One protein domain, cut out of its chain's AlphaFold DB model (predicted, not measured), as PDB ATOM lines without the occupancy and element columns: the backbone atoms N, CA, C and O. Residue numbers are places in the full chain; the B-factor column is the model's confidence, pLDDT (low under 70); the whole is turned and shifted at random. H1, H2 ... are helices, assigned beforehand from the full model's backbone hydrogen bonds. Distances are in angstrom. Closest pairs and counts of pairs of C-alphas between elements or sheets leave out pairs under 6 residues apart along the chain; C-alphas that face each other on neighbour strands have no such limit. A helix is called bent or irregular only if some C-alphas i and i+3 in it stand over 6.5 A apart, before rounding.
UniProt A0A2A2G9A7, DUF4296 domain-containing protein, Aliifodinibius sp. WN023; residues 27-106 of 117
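What this domain is: This is residues 27 to 106 of the 117 residues of the protein "DUF4296 domain-containing protein" of Aliifodinibius sp. WN023 (UniProt A0A2A2G9A7). The long helix H1 runs through the middle, H2 folds back beside it to make a helical hairpin, and H4 crosses the first half of H1 on the side away from H2. The short helix H3 bridges from the end of H2 to the start of H4, near the first turns of H1. The printed part has 80 residues, with four named helices in the order H1, H2, H3, H4 and no named strand; the class is all helix. The whole is compact, with a radius of gyration of the C-alphas of 13.1 A, and the C-alphas span 35 by 32 by 19 A.

Where its parts are: Start at Gln 27 and go on to C-alpha 31 at (112.586, 46.963, 165.067), where H1, residues 31 to 51, begins; it runs 30.2 A from first to last C-alpha and ends at C-alpha 51 at (118.501, 68.063, 185.881). Next look for H2, residues 55 to 68, which covers 19.9 A. After it you find H3, residues 73 to 84, 16.1 A long. Last comes H4, residues 87 to 106, which covers 29.0 A and ends at C-alpha 106 at (120.663, 69.415, 162.834). None of the four helices is bent or irregular.

How they stand to each other: Begin with the hairpin of H1 and H2: they touch, closest at the C-alphas of Gly 48 and Val 58, 6.0 A apart, and run opposite ways at a shallow tilt of 23 degrees. Then look at residues 35 to 39 of H1, which alone touch H4, there with residues 93 to 101 alone; the closest C-alphas are those of Ile 35 and Ala 97, 5.7 A apart. H1 and H4 run the same way at a steep tilt of 60 degrees. H3 is close to H1 but not clearly touching it, with the C-alphas of Tyr 34 and Phe 76 closest at 7.7 A. H3 is also close to H2 but not clearly touching it; their closest C-alphas, those of Phe 66 and Asp 73, are 7.0 A apart, and the two are about perpendicular at 77 degrees. H3 and H4 only just touch, only at the corner by their link, with 3 pairs of C-alphas within 8 A, the closest being those of Gln 84 and Gln 90 at 5.7 A. H2 and H4 are apart. In H1, H2 and H3 every O i to N i+4 pair is within hydrogen-bond range; in H4 it is 15 of 16.

The domain as a whole: The two C-alphas farthest apart are those of Asp 54 and Glu 88, at 35.4 A. The printed part has no cut, and its three links, H1 to H2, H2 to H3 and H3 to H4, are tight. The mean pLDDT of the printed part is 95.2; look at residues 105 to 106, in H4, for the two that fall under 70.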
ATOM      1  N   GLN A  27     105.048  38.967 172.182       94.38
ATOM      2  CA  GLN A  27     104.967  40.399 171.933       94.38
ATOM      3  C   GLN A  27     106.370  40.948 171.671       94.38
ATOM      4  O   GLN A  27     107.110  41.279 172.592       94.38
ATOM      5  N   LEU A  28     106.734  41.034 170.388       96.88
ATOM      6  CA  LEU A  28     107.980  41.655 169.940       96.88
ATOM      7  C   LEU A  28     107.700  43.053 169.379       96.88
ATOM      8  O   LEU A  28     106.987  43.194 168.379       96.88
ATOM      9  N   ILE A  29     108.306  44.081 169.976       98.25
ATOM     10  CA  ILE A  29     108.284  45.445 169.434       98.25
ATOM     11  C   ILE A  29     108.970  45.426 168.069       98.25
ATOM     12  O   ILE A  29     110.079  44.919 167.940       98.25
ATOM     13  N   LYS A  30     108.320  45.979 167.037       97.88
ATOM     14  CA  LYS A  30     108.910  46.094 165.692       97.88
ATOM     15  C   LYS A  30     110.224  46.874 165.753       97.88
ATOM     16  O   LYS A  30     110.302  47.875 166.452       97.88
ATOM     17  N   GLU A  31     111.211  46.457 164.965       97.69
ATOM     18  CA  GLU A  31     112.586  46.963 165.067       97.69
ATOM     19  C   GLU A  31     112.684  48.493 164.989       97.69
ATOM     20  O   GLU A  31     113.313  49.094 165.852       97.69
ATOM     21  N   ASP A  32     112.012  49.135 164.029       97.56
ATOM     22  CA  ASP A  32     112.052  50.599 163.902       97.56
ATOM     23  C   ASP A  32     111.471  51.310 165.131       97.56
ATOM     24  O   ASP A  32     112.087  52.247 165.638       97.56
ATOM     25  N   LYS A  33     110.346  50.797 165.652       98.06
ATOM     26  CA  LYS A  33     109.678  51.287 166.868       98.06
ATOM     27  C   LYS A  33     110.530  51.049 168.117       98.06
ATOM     28  O   LYS A  33     110.519  51.869 169.023       98.06
ATOM     29  N   TYR A  34     111.271  49.943 168.167       98.31
ATOM     30  CA  TYR A  34     112.223  49.651 169.238       98.31
ATOM     31  C   TYR A  34     113.399  50.635 169.230       98.31
ATOM     32  O   TYR A  34     113.802  51.097 170.294       98.31
ATOM     33  N   ILE A  35     113.920  50.987 168.050       98.38
ATOM     34  CA  ILE A  35     114.984  51.991 167.918       98.38
ATOM     35  C   ILE A  35     114.473  53.366 168.376       98.38
ATOM     36  O   ILE A  35     115.169  54.030 169.137       98.38
ATOM     37  N   ASP A  36     113.260  53.769 167.978       97.62
ATOM     38  CA  ASP A  36     112.655  55.042 168.410       97.62
ATOM     39  C   ASP A  36     112.433  55.075 169.930       97.62
ATOM     40  O   ASP A  36     112.822  56.022 170.611       97.62
ATOM     41  N   LEU A  37     111.895  53.988 170.485       97.88
ATOM     42  CA  LEU A  37     111.684  53.849 171.922       97.88
ATOM     43  C   LEU A  37     113.004  53.901 172.703       97.88
ATOM     44  O   LEU A  37     113.084  54.559 173.734       97.88
ATOM     45  N   MET A  38     114.064  53.259 172.203       97.19
ATOM     46  CA  MET A  38     115.397  53.311 172.813       97.19
ATOM     47  C   MET A  38     115.955  54.741 172.849       97.19
ATOM     48  O   MET A  38     116.592  55.118 173.833       97.19
ATOM     49  N   VAL A  39     115.697  55.541 171.808       97.38
ATOM     50  CA  VAL A  39     116.066  56.964 171.768       97.38
ATOM     51  C   VAL A  39     115.315  57.749 172.845       97.38
ATOM     52  O   VAL A  39     115.952  58.440 173.637       97.38
ATOM     53  N   GLU A  40     113.989  57.621 172.928       97.56
ATOM     54  CA  GLU A  40     113.187  58.386 173.897       97.56
ATOM     55  C   GLU A  40     113.495  58.013 175.352       97.56
ATOM     56  O   GLU A  40     113.654  58.899 176.193       97.56
ATOM     57  N   LEU A  41     113.672  56.719 175.644       97.38
ATOM     58  CA  LEU A  41     114.071  56.260 176.977       97.38
ATOM     59  C   LEU A  41     115.454  56.802 177.370       97.38
ATOM     60  O   LEU A  41     115.651  57.244 178.504       97.38
ATOM     61  N   GLN A  42     116.408  56.827 176.433       95.81
ATOM     62  CA  GLN A  42     117.726  57.410 176.683       95.81
ATOM     63  C   GLN A  42     117.646  58.925 176.919       95.81
ATOM     64  O   GLN A  42     118.348  59.435 177.791       95.81
ATOM     65  N   LEU A  43     116.789  59.643 176.185       95.75
ATOM     66  CA  LEU A  43     116.582  61.080 176.372       95.75
ATOM     67  C   LEU A  43     116.002  61.397 177.751       95.75
ATOM     68  O   LEU A  43     116.537  62.271 178.430       95.75
ATOM     69  N   VAL A  44     114.973  60.671 178.202       96.81
ATOM     70  CA  VAL A  44     114.407  60.856 179.552       96.81
ATOM     71  C   VAL A  44     115.436  60.543 180.629       96.81
ATOM     72  O   VAL A  44     115.597  61.331 181.561       96.81
ATOM     73  N   ARG A  45     116.202  59.457 180.471       95.06
ATOM     74  CA  ARG A  45     117.287  59.109 181.395       95.06
ATOM     75  C   ARG A  45     118.329  60.226 181.480       95.06
ATOM     76  O   ARG A  45     118.655  60.679 182.574       95.06
ATOM     77  N   SER A  46     118.823  60.703 180.338       94.88
ATOM     78  CA  SER A  46     119.817  61.780 180.284       94.88
ATOM     79  C   SER A  46     119.270  63.112 180.805       94.88
ATOM     80  O   SER A  46     119.990  63.834 181.495       94.88
ATOM     81  N   TYR A  47     118.007  63.440 180.525       94.75
ATOM     82  CA  TYR A  47     117.341  64.631 181.051       94.75
ATOM     83  C   TYR A  47     117.202  64.572 182.577       94.75
ATOM     84  O   TYR A  47     117.535  65.547 183.253       94.75
ATOM     85  N   GLY A  48     116.790  63.421 183.116       96.44
ATOM     86  CA  GLY A  48     116.697  63.174 184.553       96.44
ATOM     87  C   GLY A  48     118.041  63.316 185.262       96.44
ATOM     88  O   GLY A  48     118.136  64.054 186.241       96.44
ATOM     89  N   GLU A  49     119.095  62.692 184.725       94.69
ATOM     90  CA  GLU A  49     120.462  62.805 185.254       94.69
ATOM     91  C   GLU A  49     120.979  64.252 185.203       94.69
ATOM     92  O   GLU A  49     121.504  64.759 186.193       94.69
ATOM     93  N   THR A  50     120.787  64.947 184.075       96.06
ATOM     94  CA  THR A  50     121.275  66.325 183.877       96.06
ATOM     95  C   THR A  50     120.593  67.323 184.811       96.06
ATOM     96  O   THR A  50     121.235  68.252 185.296       96.06
ATOM     97  N   ASN A  51     119.299  67.136 185.078       95.88
ATOM     98  CA  ASN A  51     118.501  68.063 185.881       95.88
ATOM     99  C   ASN A  51     118.305  67.598 187.330       95.88
ATOM    100  O   ASN A  51     117.593  68.259 188.080       95.88
ATOM    101  N   SER A  52     118.945  66.492 187.738       95.31
ATOM    102  CA  SER A  52     118.800  65.905 189.080       95.31
ATOM    103  C   SER A  52     117.335  65.679 189.476       95.31
ATOM    104  O   SER A  52     116.940  65.966 190.607       95.31
ATOM    105  N   LEU A  53     116.520  65.202 188.529       95.25
ATOM    106  CA  LEU A  53     115.117  64.886 188.794       95.25
ATOM    107  C   LEU A  53     115.016  63.717 189.774       95.25
ATOM    108  O   LEU A  53     115.855  62.813 189.774       95.25
ATOM    109  N   ASP A  54     113.971  63.726 190.599       96.00
ATOM    110  CA  ASP A  54     113.658  62.568 191.427       96.00
ATOM    111  C   ASP A  54     113.201  61.374 190.574       96.00
ATOM    112  O   ASP A  54     112.783  61.510 189.420       96.00
ATOM    113  N   SER A  55     113.294  60.176 191.156       93.81
ATOM    114  CA  SER A  55     112.942  58.942 190.452       93.81
ATOM    115  C   SER A  55     111.470  58.904 190.054       93.81
ATOM    116  O   SER A  55     111.166  58.435 188.970       93.81
ATOM    117  N   LEU A  56     110.563  59.458 190.870       96.62
ATOM    118  CA  LEU A  56     109.126  59.465 190.573       96.62
ATOM    119  C   LEU A  56     108.812  60.260 189.301       96.62
ATOM    120  O   LEU A  56     107.958  59.865 188.511       96.62
ATOM    121  N   THR A  57     109.519  61.367 189.086       96.25
ATOM    122  CA  THR A  57     109.388  62.192 187.886       96.25
ATOM    123  C   THR A  57     109.936  61.462 186.662       96.25
ATOM    124  O   THR A  57     109.303  61.468 185.607       96.25
ATOM    125  N   VAL A  58     111.093  60.805 186.792       97.12
ATOM    126  CA  VAL A  58     111.681  59.998 185.707       97.12
ATOM    127  C   VAL A  58     110.777  58.815 185.349       97.12
ATOM    128  O   VAL A  58     110.554  58.561 184.164       97.12
ATOM    129  N   ASP A  59     110.210  58.141 186.348       97.19
ATOM    130  CA  ASP A  59     109.284  57.022 186.173       97.19
ATOM    131  C   ASP A  59     108.003  57.493 185.474       97.19
ATOM    132  O   ASP A  59     107.599  56.909 184.473       97.19
ATOM    133  N   SER A  60     107.426  58.623 185.901       97.75
ATOM    134  CA  SER A  60     106.238  59.196 185.258       97.75
ATOM    135  C   SER A  60     106.477  59.553 183.788       97.75
ATOM    136  O   SER A  60     105.610  59.304 182.956       97.75
ATOM    137  N   LEU A  61     107.635  60.127 183.444       98.12
ATOM    138  CA  LEU A  61     107.983  60.418 182.046       98.12
ATOM    139  C   LEU A  61     108.193  59.136 181.232       98.12
ATOM    140  O   LEU A  61     107.821  59.070 180.061       98.12
ATOM    141  N   THR A  62     108.780  58.116 181.852       98.00
ATOM    142  CA  THR A  62     108.990  56.802 181.238       98.00
ATOM    143  C   THR A  62     107.655  56.106 180.949       98.00
ATOM    144  O   THR A  62     107.467  55.565 179.858       98.00
ATOM    145  N   ASP A  63     106.694  56.188 181.871       98.12
ATOM    146  CA  ASP A  63     105.345  55.647 181.695       98.12
ATOM    147  C   ASP A  63     104.598  56.319 180.535       98.12
ATOM    148  O   ASP A  63     103.978  55.631 179.720       98.12
ATOM    149  N   GLU A  64     104.694  57.645 180.403       98.25
ATOM    150  CA  GLU A  64     104.118  58.388 179.271       98.25
ATOM    151  C   GLU A  64     104.711  57.941 177.924       98.25
ATOM    152  O   GLU A  64     103.988  57.779 176.936       98.25
ATOM    153  N   ILE A  65     106.019  57.660 177.876       98.50
ATOM    154  CA  ILE A  65     106.657  57.092 176.680       98.50
ATOM    155  C   ILE A  65     106.073  55.710 176.376       98.50
ATOM    156  O   ILE A  65     105.670  55.450 175.242       98.50
ATOM    157  N   PHE A  66     105.977  54.808 177.353       98.44
ATOM    158  CA  PHE A  66     105.417  53.480 177.091       98.44
ATOM    159  C   PHE A  66     103.961  53.537 176.609       98.44
ATOM    160  O   PHE A  66     103.606  52.807 175.675       98.44
ATOM    161  N   GLN A  67     103.156  54.455 177.149       98.19
ATOM    162  CA  GLN A  67     101.793  54.711 176.675       98.19
ATOM    163  C   GLN A  67     101.768  55.209 175.225       98.19
ATOM    164  O   GLN A  67     101.056  54.636 174.399       98.19
ATOM    165  N   LYS A  68     102.589  56.210 174.880       98.06
ATOM    166  CA  LYS A  68     102.734  56.723 173.503       98.06
ATOM    167  C   LYS A  68     103.108  55.619 172.513       98.06
ATOM    168  O   LYS A  68     102.660  55.619 171.368       98.06
ATOM    169  N   TYR A  69     103.930  54.673 172.953       97.75
ATOM    170  CA  TYR A  69     104.365  53.532 172.160       97.75
ATOM    171  C   TYR A  69     103.449  52.316 172.304       97.75
ATOM    172  O   TYR A  69     103.825  51.255 171.815       97.75
ATOM    173  N   GLU A  70     102.265  52.416 172.910       97.62
ATOM    174  CA  GLU A  70     101.311  51.302 173.056       97.62
ATOM    175  C   GLU A  70     102.000  49.991 173.497       97.62
ATOM    176  O   GLU A  70     101.790  48.917 172.926       97.62
ATOM    177  N   THR A  71     102.931  50.099 174.444       97.56
ATOM    178  CA  THR A  71     103.762  48.989 174.921       97.56
ATOM    179  C   THR A  71     103.932  49.094 176.433       97.56
ATOM    180  O   THR A  71     103.418  50.007 177.071       97.56
ATOM    181  N   THR A  72     104.634  48.137 177.028       97.94
ATOM    182  CA  THR A  72     104.982  48.150 178.453       97.94
ATOM    183  C   THR A  72     106.483  47.972 178.629       97.94
ATOM    184  O   THR A  72     107.156  47.479 177.717       97.94
ATOM    185  N   ASP A  73     106.989  48.301 179.819       96.88
ATOM    186  CA  ASP A  73     108.370  48.009 180.217       96.88
ATOM    187  C   ASP A  73     108.719  46.528 180.012       96.88
ATOM    188  O   ASP A  73     109.687  46.190 179.335       96.88
ATOM    189  N   SER A  74     107.854  45.620 180.473       97.25
ATOM    190  CA  SER A  74     108.070  44.178 180.315       97.25
ATOM    191  C   SER A  74     108.195  43.752 178.846       97.25
ATOM    192  O   SER A  74     109.044  42.924 178.507       97.25
ATOM    193  N   VAL A  75     107.376  44.317 177.953       97.94
ATOM    194  CA  VAL A  75     107.444  44.033 176.509       97.94
ATOM    195  C   VAL A  75     108.715  44.626 175.890       97.94
ATOM    196  O   VAL A  75     109.331  43.994 175.024       97.94
ATOM    197  N   PHE A  76     109.154  45.800 176.356       97.88
ATOM    198  CA  PHE A  76     110.436  46.384 175.961       97.88
ATOM    199  C   PHE A  76     111.613  45.512 176.396       97.88
ATOM    200  O   PHE A  76     112.421  45.154 175.544       97.88
ATOM    201  N   VAL A  77     111.676  45.088 177.660       96.81
ATOM    202  CA  VAL A  77     112.744  44.222 178.187       96.81
ATOM    203  C   VAL A  77     112.818  42.903 177.415       96.81
ATOM    204  O   VAL A  77     113.899  42.482 177.004       96.81
ATOM    205  N   GLN A  78     111.680  42.264 177.140       96.75
ATOM    206  CA  GLN A  78     111.640  41.037 176.335       96.75
ATOM    207  C   GLN A  78     112.147  41.267 174.905       96.75
ATOM    208  O   GLN A  78     112.936  40.475 174.386       96.75
ATOM    209  N   SER A  79     111.733  42.369 174.278       97.62
ATOM    210  CA  SER A  79     112.186  42.737 172.932       97.62
ATOM    211  C   SER A  79     113.679  43.069 172.905       97.62
ATOM    212  O   SER A  79     114.388  42.635 172.000       97.62
ATOM    213  N   HIS A  80     114.170  43.783 173.919       97.19
ATOM    214  CA  HIS A  80     115.577  44.119 174.100       97.19
ATOM    215  C   HIS A  80     116.425  42.851 174.221       97.19
ATOM    216  O   HIS A  80     117.352  42.656 173.433       97.19
ATOM    217  N   ASN A  81     116.034  41.932 175.109       95.69
ATOM    218  CA  ASN A  81     116.700  40.643 175.292       95.69
ATOM    219  C   ASN A  81     116.703  39.809 174.004       95.69
ATOM    220  O   ASN A  81     117.699  39.159 173.694       95.69
ATOM    221  N   TYR A  82     115.616  39.822 173.227       96.44
ATOM    222  CA  TYR A  82     115.578  39.159 171.920       96.44
ATOM    223  C   TYR A  82     116.559  39.798 170.928       96.44
ATOM    224  O   TYR A  82     117.317  39.097 170.258       96.44
ATOM    225  N   TYR A  83     116.585  41.128 170.829       96.88
ATOM    226  CA  TYR A  83     117.446  41.824 169.876       96.88
ATOM    227  C   TYR A  83     118.937  41.739 170.215       96.88
ATOM    228  O   TYR A  83     119.751  41.641 169.291       96.88
ATOM    229  N   GLN A  84     119.294  41.707 171.502       95.25
ATOM    230  CA  GLN A  84     120.672  41.559 171.984       95.25
ATOM    231  C   GLN A  84     121.309  40.207 171.647       95.25
ATOM    232  O   GLN A  84     122.531  40.119 171.550       95.25
ATOM    233  N   GLN A  85     120.506  39.174 171.385       94.06
ATOM    234  CA  GLN A  85     121.003  37.862 170.953       94.06
ATOM    235  C   GLN A  85     121.635  37.884 169.553       94.06
ATOM    236  O   GLN A  85     122.253  36.907 169.136       94.06
ATOM    237  N   PHE A  86     121.523  39.003 168.829       95.38
ATOM    238  CA  PHE A  86     122.129  39.212 167.517       95.38
ATOM    239  C   PHE A  86     123.116  40.393 167.574       95.38
ATOM    240  O   PHE A  86     122.748  41.490 167.149       95.38
ATOM    241  N   PRO A  87     124.358  40.208 168.069       95.12
ATOM    242  CA  PRO A  87     125.265  41.312 168.398       95.12
ATOM    243  C   PRO A  87     125.520  42.297 167.252       95.12
ATOM    244  O   PRO A  87     125.359  43.499 167.441       95.12
ATOM    245  N   GLU A  88     125.831  41.810 166.047       97.44
ATOM    246  CA  GLU A  88     126.073  42.674 164.878       97.44
ATOM    247  C   GLU A  88     124.835  43.503 164.506       97.44
ATOM    248  O   GLU A  88     124.922  44.698 164.231       97.44
ATOM    249  N   LYS A  89     123.647  42.889 164.560       97.88
ATOM    250  CA  LYS A  89     122.388  43.598 164.297       97.88
ATOM    251  C   LYS A  89     122.069  44.589 165.410       97.88
ATOM    252  O   LYS A  89     121.565  45.670 165.131       97.88
ATOM    253  N   GLN A  90     122.350  44.239 166.663       97.88
ATOM    254  CA  GLN A  90     122.130  45.130 167.795       97.88
ATOM    255  C   GLN A  90     123.056  46.347 167.738       97.88
ATOM    256  O   GLN A  90     122.593  47.452 168.012       97.88
ATOM    257  N   LEU A  91     124.308  46.171 167.311       98.19
ATOM    258  CA  LEU A  91     125.217  47.283 167.049       98.19
ATOM    259  C   LEU A  91     124.629  48.232 165.995       98.19
ATOM    260  O   LEU A  91     124.511  49.424 166.258       98.19
ATOM    261  N   SER A  92     124.130  47.697 164.876       98.38
ATOM    262  CA  SER A  92     123.468  48.512 163.847       98.38
ATOM    263  C   SER A  92     122.232  49.264 164.373       98.38
ATOM    264  O   SER A  92     121.991  50.407 163.992       98.38
ATOM    265  N   ARG A  93     121.444  48.673 165.285       98.38
ATOM    266  CA  ARG A  93     120.306  49.368 165.924       98.38
ATOM    267  C   ARG A  93     120.759  50.535 166.801       98.38
ATOM    268  O   ARG A  93     120.109  51.576 166.796       98.38
ATOM    269  N   ILE A  94     121.858  50.366 167.535       97.81
ATOM    270  CA  ILE A  94     122.457  51.430 168.351       97.81
ATOM    271  C   ILE A  94     122.984  52.552 167.453       97.81
ATOM    272  O   ILE A  94     122.707  53.718 167.720       97.81
ATOM    273  N   GLU A  95     123.677  52.220 166.363       97.75
ATOM    274  CA  GLU A  95     124.153  53.205 165.385       97.75
ATOM    275  C   GLU A  95     122.995  54.024 164.803       97.75
ATOM    276  O   GLU A  95     123.043  55.252 164.835       97.75
ATOM    277  N   LYS A  96     121.900  53.369 164.395       97.88
ATOM    278  CA  LYS A  96     120.681  54.048 163.925       97.88
ATOM    279  C   LYS A  96     120.055  54.959 164.987       97.88
ATOM    280  O   LYS A  96     119.593  56.047 164.659       97.88
ATOM    281  N   ALA A  97     120.027  54.543 166.253       96.81
ATOM    282  CA  ALA A  97     119.531  55.393 167.339       96.81
ATOM    283  C   ALA A  97     120.408  56.642 167.533       96.81
ATOM    284  O   ALA A  97     119.893  57.748 167.685       96.81
ATOM    285  N   ILE A  98     121.733  56.481 167.468       95.19
ATOM    286  CA  ILE A  98     122.689  57.596 167.523       95.19
ATOM    287  C   ILE A  98     122.499  58.534 166.325       95.19
ATOM    288  O   ILE A  98     122.581  59.750 166.482       95.19
ATOM    289  N   GLU A  99     122.251  57.999 165.130       95.06
ATOM    290  CA  GLU A  99     121.947  58.802 163.943       95.06
ATOM    291  C   GLU A  99     120.671  59.627 164.127       95.06
ATOM    292  O   GLU A  99     120.710  60.832 163.882       95.06
ATOM    293  N   ARG A 100     119.582  59.034 164.638       92.69
ATOM    294  CA  ARG A 100     118.331  59.760 164.945       92.69
ATOM    295  C   ARG A 100     118.578  60.923 165.911       92.69
ATOM    296  O   ARG A 100     118.233  62.059 165.599       92.69
ATOM    297  N   LEU A 101     119.312  60.674 166.999       88.75
ATOM    298  CA  LEU A 101     119.711  61.710 167.964       88.75
ATOM    299  C   LEU A 101     120.528  62.855 167.343       88.75
ATOM    300  O   LEU A 101     120.479  63.987 167.824       88.75
ATOM    301  N   LYS A 102     121.323  62.579 166.303       87.62
ATOM    302  CA  LYS A 102     122.100  63.605 165.587       87.62
ATOM    303  C   LYS A 102     121.246  64.382 164.587       87.62
ATOM    304  O   LYS A 102     121.439  65.585 164.445       87.62
ATOM    305  N   MET A 103     120.332  63.712 163.884       75.81
ATOM    306  CA  MET A 103     119.460  64.349 162.891       75.81
ATOM    307  C   MET A 103     118.536  65.386 163.532       75.81
ATOM    308  O   MET A 103     118.396  66.483 162.989       75.81
ATOM    309  N   ASP A 104     117.995  65.086 164.713       70.38
ATOM    310  CA  ASP A 104     117.131  66.018 165.440       70.38
ATOM    311  C   ASP A 104     117.882  67.315 165.799       70.38
ATOM    312  O   ASP A 104     117.374  68.409 165.544       70.38
ATOM    313  N   GLN A 105     119.150  67.222 166.224       62.72
ATOM    314  CA  GLN A 105     120.003  68.392 166.509       62.72
ATOM    315  C   GLN A 105     120.268  69.276 165.273       62.72
ATOM    316  O   GLN A 105     120.310  70.508 165.370       62.72
ATOM    317  N   VAL A 106     120.437  68.673 164.092       62.12
ATOM    318  CA  VAL A 106     120.663  69.415 162.834       62.12
ATOM    319  C   VAL A 106     119.380  70.112 162.367       62.12
ATOM    320  O   VAL A 106     119.423  71.230 161.840       62.12
TER     321      VAL A 106